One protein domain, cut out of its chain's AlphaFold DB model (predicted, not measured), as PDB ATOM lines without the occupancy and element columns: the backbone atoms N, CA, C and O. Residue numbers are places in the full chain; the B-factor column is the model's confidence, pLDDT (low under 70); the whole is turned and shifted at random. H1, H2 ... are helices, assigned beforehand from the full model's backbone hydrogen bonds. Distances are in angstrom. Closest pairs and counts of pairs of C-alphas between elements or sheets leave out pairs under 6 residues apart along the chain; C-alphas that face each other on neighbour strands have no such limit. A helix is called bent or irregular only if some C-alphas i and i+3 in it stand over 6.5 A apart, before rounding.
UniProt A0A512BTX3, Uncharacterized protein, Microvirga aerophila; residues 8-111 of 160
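AT A GLANCE: This is residues 8 to 111 of the 160 residues of an uncharacterized protein of Microvirga aerophila (UniProt A0A512BTX3). Four helices make a loose, elongated cluster round H3, with H2 and H4 each packed on H3 on different sides and running opposite to it, as two helical hairpins that share H3. H1 slants in from a third side and meets H3 with its last residues, while its first residues, 8 to 13, stick out; residues 79 to 85, at the turn from H3 to H4, stick out too. The printed part has 104 residues with four named helices, H1, H2, H3 and H4 along the chain, and no named strand; the class is all helix. It is loose, with a radius of gyration of the C-alphas of 16.3 A, and spans 51 by 30 by 30 A.

IN THESE COORDINATES: The longest helix, H4, holds residues 83 to 110 and measures 40.4 A from first to last C-alpha, from (152.637, 128.762, 74.277) to (165.241, 101.700, 101.470). H4 is neither bent nor irregular, but only just: C-alphas 84 and 87 are 6.1 A apart. H3, residues 52 to 75, is 34.6 A long. H2, residues 27 to 46, is 29.0 A long. H1, residues 8 to 22, is 20.5 A long and begins with C-alpha 8 at (149.840, 85.998, 88.490).

HOW THE PARTS SIT: H4 touches H3 with residues 97 to 107 alone, and H3 touches H4 with residues 58 to 69 alone; the closest C-alphas, of Leu 107 and Leu 58, are 6.8 A apart. These two form a helical hairpin at a shallow tilt of 6 degrees, opposite ways. H3 is the hub, touching the three other helices. H2 and H3 are a helical hairpin too, at a shallow tilt of 22 degrees, opposite ways; their closest C-alphas, of Leu 44 and Ala 57, are 6.6 A apart. H1 touches H3 with residues 18 to 22 alone, the closest C-alphas being those of Val 21 and Arg 67, 6.0 A apart. H1 and H3 run the same way at a steep tilt of 40 degrees. H1 is apart from H2 and H4, and H2 is apart from H4. In H1, H2 and H3 every O i to N i+4 pair is within hydrogen-bond range; in H4 it is 23 of 24.

THE WHOLE: The two C-alphas farthest apart, of Gln 50 and Ser 81, are 51.7 A apart. Without the stretches that stand free, residues 8 to 13 and 79 to 85, the body spans 45 by 30 by 23 A. The printed part has no cut. The links from H1 to H2 and from H2 to H3 are tight, that from H3 to H4 is short, and no link is long. The mean pLDDT of the printed part is 74.9; 31 residues are under 70, among them 17 to 25, 44 to 50 and 74 to 80.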
ATOM      1  N   ALA A   8     150.960  85.491  89.278       78.06
ATOM      2  CA  ALA A   8     149.840  85.998  88.490       78.06
ATOM      3  C   ALA A   8     148.730  86.593  89.372       78.06
ATOM      4  O   ALA A   8     148.205  87.654  89.055       78.06
ATOM      5  N   PHE A   9     148.413  85.960  90.504       83.69
ATOM      6  CA  PHE A   9     147.447  86.474  91.474       83.69
ATOM      7  C   PHE A   9     147.916  87.793  92.101       83.69
ATOM      8  O   PHE A   9     147.149  88.751  92.155       83.69
ATOM      9  N   TRP A  10     149.183  87.879  92.519       74.50
ATOM     10  CA  TRP A  10     149.759  89.122  93.041       74.50
ATOM     11  C   TRP A  10     149.821  90.227  91.982       74.50
ATOM     12  O   TRP A  10     149.520  91.377  92.294       74.50
ATOM     13  N   ALA A  11     150.151  89.889  90.732       74.69
ATOM     14  CA  ALA A  11     150.147  90.833  89.618       74.69
ATOM     15  C   ALA A  11     148.731  91.338  89.302       74.69
ATOM     16  O   ALA A  11     148.539  92.535  89.117       74.69
ATOM     17  N   LEU A  12     147.733  90.449  89.305       79.12
ATOM     18  CA  LEU A  12     146.330  90.802  89.094       79.12
ATOM     19  C   LEU A  12     145.793  91.677  90.234       79.12
ATOM     20  O   LEU A  12     145.137  92.680  89.974       79.12
ATOM     21  N   ALA A  13     146.103  91.342  91.488       72.31
ATOM     22  CA  ALA A  13     145.724  92.148  92.646       72.31
ATOM     23  C   ALA A  13     146.366  93.545  92.597       72.31
ATOM     24  O   ALA A  13     145.681  94.542  92.814       72.31
ATOM     25  N   ALA A  14     147.653  93.635  92.247       70.31
ATOM     26  CA  ALA A  14     148.338  94.912  92.056       70.31
ATOM     27  C   ALA A  14     147.735  95.724  90.897       70.31
ATOM     28  O   ALA A  14     147.522  96.926  91.044       70.31
ATOM     29  N   ALA A  15     147.404  95.074  89.779       72.19
ATOM     30  CA  ALA A  15     146.752  95.711  88.637       72.19
ATOM     31  C   ALA A  15     145.342  96.213  88.980       72.19
ATOM     32  O   ALA A  15     144.965  97.307  88.569       72.19
ATOM     33  N   LEU A  16     144.579  95.460  89.775       73.31
ATOM     34  CA  LEU A  16     143.248  95.859  90.229       73.31
ATOM     35  C   LEU A  16     143.320  97.059  91.184       73.31
ATOM     36  O   LEU A  16     142.546  98.003  91.039       73.31
ATOM     37  N   ILE A  17     144.279  97.057  92.114       68.06
ATOM     38  CA  ILE A  17     144.553  98.204  92.993       68.06
ATOM     39  C   ILE A  17     144.956  99.423  92.156       68.06
ATOM     40  O   ILE A  17     144.435 100.511  92.378       68.06
ATOM     41  N   PHE A  18     145.828  99.248  91.161       67.69
ATOM     42  CA  PHE A  18     146.227 100.317  90.248       67.69
ATOM     43  C   PHE A  18     145.036 100.883  89.459       67.69
ATOM     44  O   PHE A  18     144.890 102.099  89.362       67.69
ATOM     45  N   LEU A  19     144.142 100.022  88.969       66.38
ATOM     46  CA  LEU A  19     142.922 100.425  88.269       66.38
ATOM     47  C   LEU A  19     141.982 101.224  89.185       66.38
ATOM     48  O   LEU A  19     141.512 102.292  88.798       66.38
ATOM     49  N   LEU A  20     141.763 100.760  90.419       67.56
ATOM     50  CA  LEU A  20     141.006 101.488  91.448       67.56
ATOM     51  C   LEU A  20     141.616 102.866  91.739       67.56
ATOM     52  O   LEU A  20     140.899 103.852  91.909       67.56
ATOM     53  N   VAL A  21     142.945 102.945  91.756       66.81
ATOM     54  CA  VAL A  21     143.693 104.189  91.954       66.81
ATOM     55  C   VAL A  21     143.641 105.104  90.722       66.81
ATOM     56  O   VAL A  21     143.771 106.315  90.883       66.81
ATOM     57  N   ALA A  22     143.396 104.585  89.521       64.38
ATOM     58  CA  ALA A  22     143.261 105.373  88.296       64.38
ATOM     59  C   ALA A  22     141.843 105.935  88.075       64.38
ATOM     60  O   ALA A  22     141.663 106.787  87.205       64.38
ATOM     61  N   LEU A  23     140.836 105.501  88.852       69.12
ATOM     62  CA  LEU A  23     139.476 106.014  88.688       69.12
ATOM     63  C   LEU A  23     139.409 107.526  88.990       69.12
ATOM     64  O   LEU A  23     139.914 107.961  90.039       69.12
ATOM     65  N   PRO A  24     138.751 108.321  88.120       65.56
ATOM     66  CA  PRO A  24     138.448 109.719  88.392       65.56
ATOM     67  C   PRO A  24     137.337 109.775  89.442       65.56
ATOM     68  O   PRO A  24     136.215 109.331  89.206       65.56
ATOM     69  N   ILE A  25     137.663 110.277  90.632       67.75
ATOM     70  CA  ILE A  25     136.719 110.386  91.747       67.75
ATOM     71  C   ILE A  25     136.495 111.873  92.035       67.75
ATOM     72  O   ILE A  25     137.291 112.727  91.648       67.75
ATOM     73  N   SER A  26     135.384 112.203  92.689       73.25
ATOM     74  CA  SER A  26     135.077 113.580  93.074       73.25
ATOM     75  C   SER A  26     136.188 114.202  93.943       73.25
ATOM     76  O   SER A  26     136.883 113.500  94.686       73.25
ATOM     77  N   LEU A  27     136.325 115.533  93.899       69.56
ATOM     78  CA  LEU A  27     137.319 116.285  94.681       69.56
ATOM     79  C   LEU A  27     137.203 116.016  96.194       69.56
ATOM     80  O   LEU A  27     138.212 115.880  96.885       69.56
ATOM     81  N   GLN A  28     135.977 115.880  96.702       72.31
ATOM     82  CA  GLN A  28     135.726 115.533  98.102       72.31
ATOM     83  C   GLN A  28     136.291 114.149  98.436       72.31
ATOM     84  O   GLN A  28     136.958 113.970  99.454       72.31
ATOM     85  N   THR A  29     136.102 113.177  97.544       70.06
ATOM     86  CA  THR A  29     136.651 111.832  97.727       70.06
ATOM     87  C   THR A  29     138.174 111.807  97.607       70.06
ATOM     88  O   THR A  29     138.808 111.008  98.288       70.06
ATOM     89  N   HIS A  30     138.788 112.694  96.815       69.50
ATOM     90  CA  HIS A  30     140.250 112.830  96.761       69.50
ATOM     91  C   HIS A  30     140.844 113.272  98.103       69.50
ATOM     92  O   HIS A  30     141.829 112.685  98.551       69.50
ATOM     93  N   LEU A  31     140.236 114.266  98.761       74.25
ATOM     94  CA  LEU A  31     140.698 114.755 100.065       74.25
ATOM     95  C   LEU A  31     140.560 113.684 101.149       74.25
ATOM     96  O   LEU A  31     141.503 113.434 101.902       74.25
ATOM     97  N   VAL A  32     139.406 113.013 101.192       76.81
ATOM     98  CA  VAL A  32     139.156 111.925 102.145       76.81
ATOM     99  C   VAL A  32     140.110 110.756 101.895       76.81
ATOM    100  O   VAL A  32     140.719 110.256 102.837       76.81
ATOM    101  N   ALA A  33     140.319 110.357 100.638       68.94
ATOM    102  CA  ALA A  33     141.266 109.297 100.294       68.94
ATOM    103  C   ALA A  33     142.710 109.662 100.677       68.94
ATOM    104  O   ALA A  33     143.415 108.834 101.251       68.94
ATOM    105  N   GLY A  34     143.139 110.906 100.429       69.81
ATOM    106  CA  GLY A  34     144.461 111.395 100.834       69.81
ATOM    107  C   GLY A  34     144.664 111.337 102.350       69.81
ATOM    108  O   GLY A  34     145.666 110.798 102.819       69.81
ATOM    109  N   MET A  35     143.676 111.801 103.122       75.31
ATOM    110  CA  MET A  35     143.678 111.718 104.589       75.31
ATOM    111  C   MET A  35     143.758 110.272 105.088       75.31
ATOM    112  O   MET A  35     144.559 109.970 105.971       75.31
ATOM    113  N   VAL A  36     142.977 109.363 104.501       75.31
ATOM    114  CA  VAL A  36     142.967 107.940 104.877       75.31
ATOM    115  C   VAL A  36     144.313 107.274 104.587       75.31
ATOM    116  O   VAL A  36     144.797 106.488 105.405       75.31
ATOM    117  N   VAL A  37     144.961 107.596 103.465       70.19
ATOM    118  CA  VAL A  37     146.278 107.030 103.133       70.19
ATOM    119  C   VAL A  37     147.373 107.568 104.054       70.19
ATOM    120  O   VAL A  37     148.199 106.800 104.545       70.19
ATOM    121  N   VAL A  38     147.366 108.867 104.360       74.56
ATOM    122  CA  VAL A  38     148.324 109.442 105.317       74.56
ATOM    123  C   VAL A  38     148.117 108.843 106.709       74.56
ATOM    124  O   VAL A  38     149.083 108.422 107.347       74.56
ATOM    125  N   ALA A  39     146.867 108.723 107.160       75.31
ATOM    126  CA  ALA A  39     146.536 108.087 108.431       75.31
ATOM    127  C   ALA A  39     147.007 106.624 108.473       75.31
ATOM    128  O   ALA A  39     147.656 106.211 109.435       75.31
ATOM    129  N   SER A  40     146.763 105.849 107.416       67.19
ATOM    130  CA  SER A  40     147.230 104.461 107.343       67.19
ATOM    131  C   SER A  40     148.758 104.357 107.289       67.19
ATOM    132  O   SER A  40     149.311 103.481 107.954       67.19
ATOM    133  N   MET A  41     149.470 105.278 106.628       67.69
ATOM    134  CA  MET A  41     150.939 105.356 106.704       67.69
ATOM    135  C   MET A  41     151.445 105.656 108.122       67.69
ATOM    136  O   MET A  41     152.427 105.051 108.558       67.69
ATOM    137  N   ILE A  42     150.788 106.558 108.860       75.62
ATOM    138  CA  ILE A  42     151.140 106.871 110.256       75.62
ATOM    139  C   ILE A  42     150.950 105.633 111.140       75.62
ATOM    140  O   ILE A  42     151.839 105.290 111.922       75.62
ATOM    141  N   VAL A  43     149.836 104.920 110.965       74.69
ATOM    142  CA  VAL A  43     149.556 103.670 111.679       74.69
ATOM    143  C   VAL A  43     150.606 102.606 111.336       74.69
ATOM    144  O   VAL A  43     151.231 102.049 112.236       74.69
ATOM    145  N   LEU A  44     150.900 102.380 110.051       68.50
ATOM    146  CA  LEU A  44     151.928 101.431 109.592       68.50
ATOM    147  C   LEU A  44     153.324 101.750 110.154       68.50
ATOM    148  O   LEU A  44     154.074 100.835 110.509       68.50
ATOM    149  N   LYS A  45     153.667 103.038 110.282       65.50
ATOM    150  CA  LYS A  45     154.918 103.489 110.911       65.50
ATOM    151  C   LYS A  45     154.963 103.138 112.402       65.50
ATOM    152  O   LYS A  45     156.024 102.748 112.895       65.50
ATOM    153  N   PHE A  46     153.839 103.242 113.111       65.50
ATOM    154  CA  PHE A  46     153.749 102.934 114.542       65.50
ATOM    155  C   PHE A  46     153.979 101.441 114.836       65.50
ATOM    156  O   PHE A  46     154.656 101.095 115.800       65.50
ATOM    157  N   PHE A  47     153.525 100.552 113.947       62.94
ATOM    158  CA  PHE A  47     153.644  99.096 114.112       62.94
ATOM    159  C   PHE A  47     155.052  98.510 113.851       62.94
ATOM    160  O   PHE A  47     155.218  97.291 113.883       62.94
ATOM    161  N   ARG A  48     156.089  99.336 113.612       57.84
ATOM    162  CA  ARG A  48     157.487  98.902 113.354       57.84
ATOM    163  C   ARG A  48     157.592  97.732 112.358       57.84
ATOM    164  O   ARG A  48     158.367  96.798 112.571       57.84
ATOM    165  N   ALA A  49     156.831  97.812 111.268       56.34
ATOM    166  CA  ALA A  49     156.717  96.827 110.197       56.34
ATOM    167  C   ALA A  49     158.071  96.201 109.776       56.34
ATOM    168  O   ALA A  49     158.849  96.794 109.029       56.34
ATOM    169  N   GLN A  50     158.361  94.988 110.260       60.16
ATOM    170  CA  GLN A  50     159.540  94.213 109.857       60.16
ATOM    171  C   GLN A  50     159.236  93.431 108.566       60.16
ATOM    172  O   GLN A  50     158.162  92.846 108.422       60.16
ATOM    173  N   GLY A  51     160.189  93.393 107.628       71.00
ATOM    174  CA  GLY A  51     160.116  92.546 106.428       71.00
ATOM    175  C   GLY A  51     158.948  92.875 105.487       71.00
ATOM    176  O   GLY A  51     158.931  93.941 104.874       71.00
ATOM    177  N   LEU A  52     157.987  91.950 105.358       69.50
ATOM    178  CA  LEU A  52     156.882  92.009 104.387       69.50
ATOM    179  C   LEU A  52     155.975  93.237 104.580       69.50
ATOM    180  O   LEU A  52     155.571  93.872 103.611       69.50
ATOM    181  N   TRP A  53     155.719  93.629 105.832       68.94
ATOM    182  CA  TRP A  53     154.904  94.804 106.156       68.94
ATOM    183  C   TRP A  53     155.542  96.116 105.677       68.94
ATOM    184  O   TRP A  53     154.828  97.048 105.310       68.94
ATOM    185  N   ARG A  54     156.883  96.184 105.617       73.00
ATOM    186  CA  ARG A  54     157.600  97.341 105.057       73.00
ATOM    187  C   ARG A  54     157.358  97.450 103.554       73.00
ATOM    188  O   ARG A  54     157.134  98.547 103.066       73.00
ATOM    189  N   LEU A  55     157.365  96.326 102.837       74.31
ATOM    190  CA  LEU A  55     157.083  96.302 101.399       74.31
ATOM    191  C   LEU A  55     155.642  96.730 101.102       74.31
ATOM    192  O   LEU A  55     155.430  97.500 100.174       74.31
ATOM    193  N   ILE A  56     154.675  96.305 101.921       74.00
ATOM    194  CA  ILE A  56     153.272  96.737 101.801       74.00
ATOM    195  C   ILE A  56     153.143  98.247 102.053       74.00
ATOM    196  O   ILE A  56     152.490  98.940 101.278       74.00
ATOM    197  N   ALA A  57     153.803  98.778 103.089       72.25
ATOM    198  CA  ALA A  57     153.799 100.217 103.368       72.25
ATOM    199  C   ALA A  57     154.447 101.037 102.237       72.25
ATOM    200  O   ALA A  57     153.927 102.084 101.858       72.25
ATOM    201  N   LEU A  58     155.553 100.545 101.667       76.31
ATOM    202  CA  LEU A  58     156.207 101.165 100.513       76.31
ATOM    203  C   LEU A  58     155.325 101.104  99.260       76.31
ATOM    204  O   LEU A  58     155.227 102.105  98.561       76.31
ATOM    205  N   ALA A  59     154.647  99.980  99.009       75.81
ATOM    206  CA  ALA A  59     153.719  99.824  97.889       75.81
ATOM    207  C   ALA A  59     152.498 100.752  98.003       75.81
ATOM    208  O   ALA A  59     152.053 101.324  97.011       75.81
ATOM    209  N   LEU A  60     151.974 100.948  99.217       73.50
ATOM    210  CA  LEU A  60     150.902 101.913  99.466       73.50
ATOM    211  C   LEU A  60     151.389 103.355  99.239       73.50
ATOM    212  O   LEU A  60     150.692 104.155  98.614       73.50
ATOM    213  N   GLY A  61     152.608 103.668  99.696       75.31
ATOM    214  CA  GLY A  61     153.252 104.966  99.484       75.31
ATOM    215  C   GLY A  61     153.502 105.276  98.005       75.31
ATOM    216  O   GLY A  61     153.237 106.388  97.554       75.31
ATOM    217  N   THR A  62     153.945 104.298  97.213       80.38
ATOM    218  CA  THR A  62     154.111 104.481  95.764       80.38
ATOM    219  C   THR A  62     152.772 104.587  95.039       80.38
ATOM    220  O   THR A  62     152.660 105.387  94.113       80.38
ATOM    221  N   ALA A  63     151.734 103.860  95.472       77.31
ATOM    222  CA  ALA A  63     150.402 103.927  94.868       77.31
ATOM    223  C   ALA A  63     149.768 105.327  94.970       77.31
ATOM    224  O   ALA A  63     149.214 105.820  93.984       77.31
ATOM    225  N   ILE A  64     149.879 106.003  96.121       75.38
ATOM    226  CA  ILE A  64     149.330 107.363  96.263       75.38
ATOM    227  C   ILE A  64     150.108 108.401  95.454       75.38
ATOM    228  O   ILE A  64     149.500 109.276  94.835       75.38
ATOM    229  N   VAL A  65     151.436 108.276  95.394       80.62
ATOM    230  CA  VAL A  65     152.275 109.141  94.553       80.62
ATOM    231  C   VAL A  65     151.917 108.947  93.081       80.62
ATOM    232  O   VAL A  65     151.772 109.919  92.346       80.62
ATOM    233  N   LEU A  66     151.695 107.705  92.652       77.50
ATOM    234  CA  LEU A  66     151.313 107.396  91.278       77.50
ATOM    235  C   LEU A  66     149.934 107.976  90.924       77.50
ATOM    236  O   LEU A  66     149.779 108.544  89.845       77.50
ATOM    237  N   ARG A  67     148.965 107.943  91.852       78.50
ATOM    238  CA  ARG A  67     147.680 108.652  91.693       78.50
ATOM    239  C   ARG A  67     147.876 110.147  91.484       78.50
ATOM    240  O   ARG A  67     147.242 110.735  90.612       78.50
ATOM    241  N   TYR A  68     148.725 110.755  92.307       76.81
ATOM    242  CA  TYR A  68     149.012 112.180  92.234       76.81
ATOM    243  C   TYR A  68     149.604 112.558  90.872       76.81
ATOM    244  O   TYR A  68     149.118 113.494  90.240       76.81
ATOM    245  N   VAL A  69     150.576 111.783  90.376       79.19
ATOM    246  CA  VAL A  69     151.158 111.983  89.040       79.19
ATOM    247  C   VAL A  69     150.101 111.839  87.947       79.19
ATOM    248  O   VAL A  69     150.043 112.684  87.059       79.19
ATOM    249  N   LEU A  70     149.243 110.816  88.019       76.38
ATOM    250  CA  LEU A  70     148.158 110.609  87.051       76.38
ATOM    251  C   LEU A  70     147.163 111.774  87.043       76.38
ATOM    252  O   LEU A  70     146.729 112.210  85.982       76.38
ATOM    253  N   TRP A  71     146.815 112.319  88.207       73.31
ATOM    254  CA  TRP A  71     145.968 113.509  88.287       73.31
ATOM    255  C   TRP A  71     146.677 114.751  87.729       73.31
ATOM    256  O   TRP A  71     146.082 115.504  86.959       73.31
ATOM    257  N   ARG A  72     147.964 114.935  88.046       74.25
ATOM    258  CA  ARG A  72     148.771 116.063  87.567       74.25
ATOM    259  C   ARG A  72     148.940 116.053  86.045       74.25
ATOM    260  O   ARG A  72     148.833 117.100  85.411       74.25
ATOM    261  N   THR A  73     149.145 114.890  85.434       72.75
ATOM    262  CA  THR A  73     149.229 114.777  83.970       72.75
ATOM    263  C   THR A  73     147.876 114.985  83.305       72.75
ATOM    264  O   THR A  73     147.789 115.703  82.316       72.75
ATOM    265  N   THR A  74     146.802 114.415  83.852       69.25
ATOM    266  CA  THR A  74     145.478 114.464  83.207       69.25
ATOM    267  C   THR A  74     144.725 115.777  83.411       69.25
ATOM    268  O   THR A  74     143.965 116.170  82.533       69.25
ATOM    269  N   SER A  75     144.912 116.466  84.542       58.03
ATOM    270  CA  SER A  75     144.057 117.603  84.929       58.03
ATOM    271  C   SER A  75     144.683 118.983  84.711       58.03
ATOM    272  O   SER A  75     143.998 119.982  84.909       58.03
ATOM    273  N   THR A  76     145.967 119.081  84.345       61.81
ATOM    274  CA  THR A  76     146.672 120.382  84.365       61.81
ATOM    275  C   THR A  76     147.616 120.670  83.195       61.81
ATOM    276  O   THR A  76     148.388 121.622  83.284       61.81
ATOM    277  N   LEU A  77     147.570 119.910  82.097       60.84
ATOM    278  CA  LEU A  77     148.299 120.268  80.872       60.84
ATOM    279  C   LEU A  77     147.465 121.280  80.058       60.84
ATOM    280  O   LEU A  77     146.444 120.882  79.491       60.84
ATOM    281  N   PRO A  78     147.843 122.577  80.005       61.81
ATOM    282  CA  PRO A  78     147.155 123.540  79.156       61.81
ATOM    283  C   PRO A  78     147.335 123.160  77.678       61.81
ATOM    284  O   PRO A  78     148.393 122.644  77.301       61.81
ATOM    285  N   PRO A  79     146.326 123.408  76.826       63.31
ATOM    286  CA  PRO A  79     146.446 123.143  75.404       63.31
ATOM    287  C   PRO A  79     147.610 123.939  74.802       63.31
ATOM    288  O   PRO A  79     147.825 125.107  75.127       63.31
ATOM    289  N   ILE A  80     148.330 123.308  73.873       63.44
ATOM    290  CA  ILE A  80     149.459 123.874  73.109       63.44
ATOM    291  C   ILE A  80     149.096 125.107  72.258       63.44
ATOM    292  O   ILE A  80     149.939 125.608  71.528       63.44
ATOM    293  N   SER A  81     147.863 125.609  72.334       70.19
ATOM    294  CA  SER A  81     147.441 126.857  71.697       70.19
ATOM    295  C   SER A  81     148.008 128.104  72.390       70.19
ATOM    296  O   SER A  81     148.205 129.115  71.728       70.19
ATOM    297  N   GLU A  82     148.315 128.037  73.691       74.19
ATOM    298  CA  GLU A  82     148.807 129.169  74.496       74.19
ATOM    299  C   GLU A  82     150.257 128.934  74.956       74.19
ATOM    300  O   GLU A  82     150.531 128.611  76.119       74.19
ATOM    301  N   LEU A  83     151.218 129.080  74.032       73.12
ATOM    302  CA  LEU A  83     152.637 128.762  74.277       73.12
ATOM    303  C   LEU A  83     153.241 129.529  75.466       73.12
ATOM    304  O   LEU A  83     154.080 128.978  76.181       73.12
ATOM    305  N   ALA A  84     152.806 130.771  75.700       78.25
ATOM    306  CA  ALA A  84     153.311 131.611  76.787       78.25
ATOM    307  C   ALA A  84     153.053 131.001  78.178       78.25
ATOM    308  O   ALA A  84     153.907 131.085  79.058       78.25
ATOM    309  N   ASN A  85     151.912 130.328  78.356       77.62
ATOM    310  CA  ASN A  85     151.560 129.649  79.605       77.62
ATOM    311  C   ASN A  85     152.067 128.199  79.642       77.62
ATOM    312  O   ASN A  85     152.293 127.647  80.719       77.62
ATOM    313  N   TYR A  86     152.284 127.585  78.476       79.50
ATOM    314  CA  TYR A  86     152.753 126.206  78.358       79.50
ATOM    315  C   TYR A  86     154.206 126.025  78.824       79.50
ATOM    316  O   TYR A  86     154.484 125.102  79.587       79.50
ATOM    317  N   ILE A  87     155.130 126.903  78.418       84.19
ATOM    318  CA  ILE A  87     156.564 126.785  78.756       84.19
ATOM    319  C   ILE A  87     156.815 126.749  80.280       84.19
ATOM    320  O   ILE A  87     157.438 125.788  80.745       84.19
ATOM    321  N   PRO A  88     156.342 127.722  81.087       84.62
ATOM    322  CA  PRO A  88     156.559 127.690  82.533       84.62
ATOM    323  C   PRO A  88     155.827 126.521  83.209       84.62
ATOM    324  O   PRO A  88     156.376 125.906  84.125       84.62
ATOM    325  N   ALA A  89     154.627 126.160  82.737       81.62
ATOM    326  CA  ALA A  89     153.885 125.011  83.256       81.62
ATOM    327  C   ALA A  89     154.610 123.680  82.989       81.62
ATOM    328  O   ALA A  89     154.673 122.820  83.870       81.62
ATOM    329  N   PHE A  90     155.201 123.525  81.803       83.94
ATOM    330  CA  PHE A  90     155.959 122.340  81.411       83.94
ATOM    331  C   PHE A  90     157.271 122.209  82.191       83.94
ATOM    332  O   PHE A  90     157.606 121.119  82.655       83.94
ATOM    333  N   LEU A  91     157.993 123.315  82.399       87.44
ATOM    334  CA  LEU A  91     159.223 123.311  83.196       87.44
ATOM    335  C   LEU A  91     158.946 122.897  84.651       87.44
ATOM    336  O   LEU A  91     159.665 122.069  85.214       87.44
ATOM    337  N   LEU A  92     157.867 123.428  85.237       86.94
ATOM    338  CA  LEU A  92     157.415 123.053  86.577       86.94
ATOM    339  C   LEU A  92     157.020 121.571  86.640       86.94
ATOM    340  O   LEU A  92     157.398 120.872  87.579       86.94
ATOM    341  N   TYR A  93     156.308 121.078  85.623       85.56
ATOM    342  CA  TYR A  93     155.954 119.665  85.513       85.56
ATOM    343  C   TYR A  93     157.198 118.759  85.464       85.56
ATOM    344  O   TYR A  93     157.255 117.763  86.184       85.56
ATOM    345  N   LEU A  94     158.228 119.113  84.688       87.00
ATOM    346  CA  LEU A  94     159.481 118.346  84.643       87.00
ATOM    347  C   LEU A  94     160.205 118.323  85.996       87.00
ATOM    348  O   LEU A  94     160.674 117.263  86.418       87.00
ATOM    349  N   ALA A  95     160.273 119.459  86.690       88.81
ATOM    350  CA  ALA A  95     160.877 119.541  88.022       88.81
ATOM    351  C   ALA A  95     160.138 118.660  89.049       88.81
ATOM    352  O   ALA A  95     160.750 118.000  89.897       88.81
ATOM    353  N   GLU A  96     158.814 118.605  88.946       88.50
ATOM    354  CA  GLU A  96     157.969 117.764  89.788       88.50
ATOM    355  C   GLU A  96     158.160 116.272  89.481       88.50
ATOM    356  O   GLU A  96     158.364 115.475  90.400       88.50
ATOM    357  N   MET A  97     158.203 115.888  88.201       86.56
ATOM    358  CA  MET A  97     158.474 114.503  87.795       86.56
ATOM    359  C   MET A  97     159.867 114.030  88.216       86.56
ATOM    360  O   MET A  97     160.018 112.890  88.658       86.56
ATOM    361  N   TYR A  98     160.877 114.903  88.150       89.31
ATOM    362  CA  TYR A  98     162.210 114.601  88.671       89.31
ATOM    363  C   TYR A  98     162.171 114.307  90.176       89.31
ATOM    364  O   TYR A  98     162.739 113.315  90.640       89.31
ATOM    365  N   SER A  99     161.444 115.125  90.939       89.00
ATOM    366  CA  SER A  99     161.299 114.943  92.387       89.00
ATOM    367  C   SER A  99     160.584 113.631  92.729       89.00
ATOM    368  O   SER A  99     161.016 112.900  93.625       89.00
ATOM    369  N   VAL A 100     159.531 113.284  91.981       88.69
ATOM    370  CA  VAL A 100     158.818 112.005  92.130       88.69
ATOM    371  C   VAL A 100     159.717 110.815  91.788       88.69
ATOM    372  O   VAL A 100     159.698 109.808  92.499       88.69
ATOM    373  N   LEU A 101     160.537 110.922  90.742       89.12
ATOM    374  CA  LEU A 101     161.495 109.879  90.380       89.12
ATOM    375  C   LEU A 101     162.523 109.653  91.496       89.12
ATOM    376  O   LEU A 101     162.769 108.510  91.888       89.12
ATOM    377  N   MET A 102     163.083 110.732  92.049       88.75
ATOM    378  CA  MET A 102     164.031 110.658  93.165       88.75
ATOM    379  C   MET A 102     163.394 110.050  94.419       88.75
ATOM    380  O   MET A 102     164.029 109.245  95.106       88.75
ATOM    381  N   LEU A 103     162.123 110.363  94.691       88.19
ATOM    382  CA  LEU A 103     161.354 109.715  95.751       88.19
ATOM    383  C   LEU A 103     161.226 108.204  95.503       88.19
ATOM    384  O   LEU A 103     161.488 107.416  96.411       88.19
ATOM    385  N   PHE A 104     160.876 107.790  94.284       85.88
ATOM    386  CA  PHE A 104     160.760 106.374  93.916       85.88
ATOM    387  C   PHE A 104     162.079 105.617  94.088       85.88
ATOM    388  O   PHE A 104     162.091 104.536  94.682       85.88
ATOM    389  N   LEU A 105     163.188 106.193  93.621       88.06
ATOM    390  CA  LEU A 105     164.521 105.610  93.787       88.06
ATOM    391  C   LEU A 105     164.892 105.481  95.268       88.06
ATOM    392  O   LEU A 105     165.359 104.428  95.696       88.06
ATOM    393  N   SER A 106     164.619 106.511  96.072       86.56
ATOM    394  CA  SER A 106     164.860 106.482  97.518       86.56
ATOM    395  C   SER A 106     164.044 105.386  98.216       86.56
ATOM    396  O   SER A 106     164.594 104.574  98.965       86.56
ATOM    397  N   LEU A 107     162.746 105.282  97.907       84.12
ATOM    398  CA  LEU A 107     161.874 104.228  98.433       84.12
ATOM    399  C   LEU A 107     162.358 102.829  98.020       84.12
ATOM    400  O   LEU A 107     162.332 101.902  98.833       84.12
ATOM    401  N   PHE A 108     162.841 102.679  96.784       84.50
ATOM    402  CA  PHE A 108     163.389 101.422  96.281       84.50
ATOM    403  C   PHE A 108     164.680 101.021  97.006       84.50
ATOM    404  O   PHE A 108     164.800  99.875  97.440       84.50
ATOM    405  N   VAL A 109     165.611 101.953  97.228       84.38
ATOM    406  CA  VAL A 109     166.862 101.694  97.968       84.38
ATOM    407  C   VAL A 109     166.579 101.308  99.424       84.38
ATOM    408  O   VAL A 109     167.174 100.367  99.951       84.38
ATOM    409  N   VAL A 110     165.624 101.977 100.073       81.62
ATOM    410  CA  VAL A 110     165.241 101.700 101.470       81.62
ATOM    411  C   VAL A 110     164.439 100.393 101.611       81.62
ATOM    412  O   VAL A 110     164.307  99.855 102.716       81.62
ATOM    413  N   SER A 111     163.933  99.829 100.510       80.38
ATOM    414  CA  SER A 111     163.086  98.630 100.537       80.38
ATOM    415  C   SER A 111     163.771  97.404 101.147       80.38
ATOM    416  O   SER A 111     163.113  96.632 101.859       80.38
TER     417      SER A 111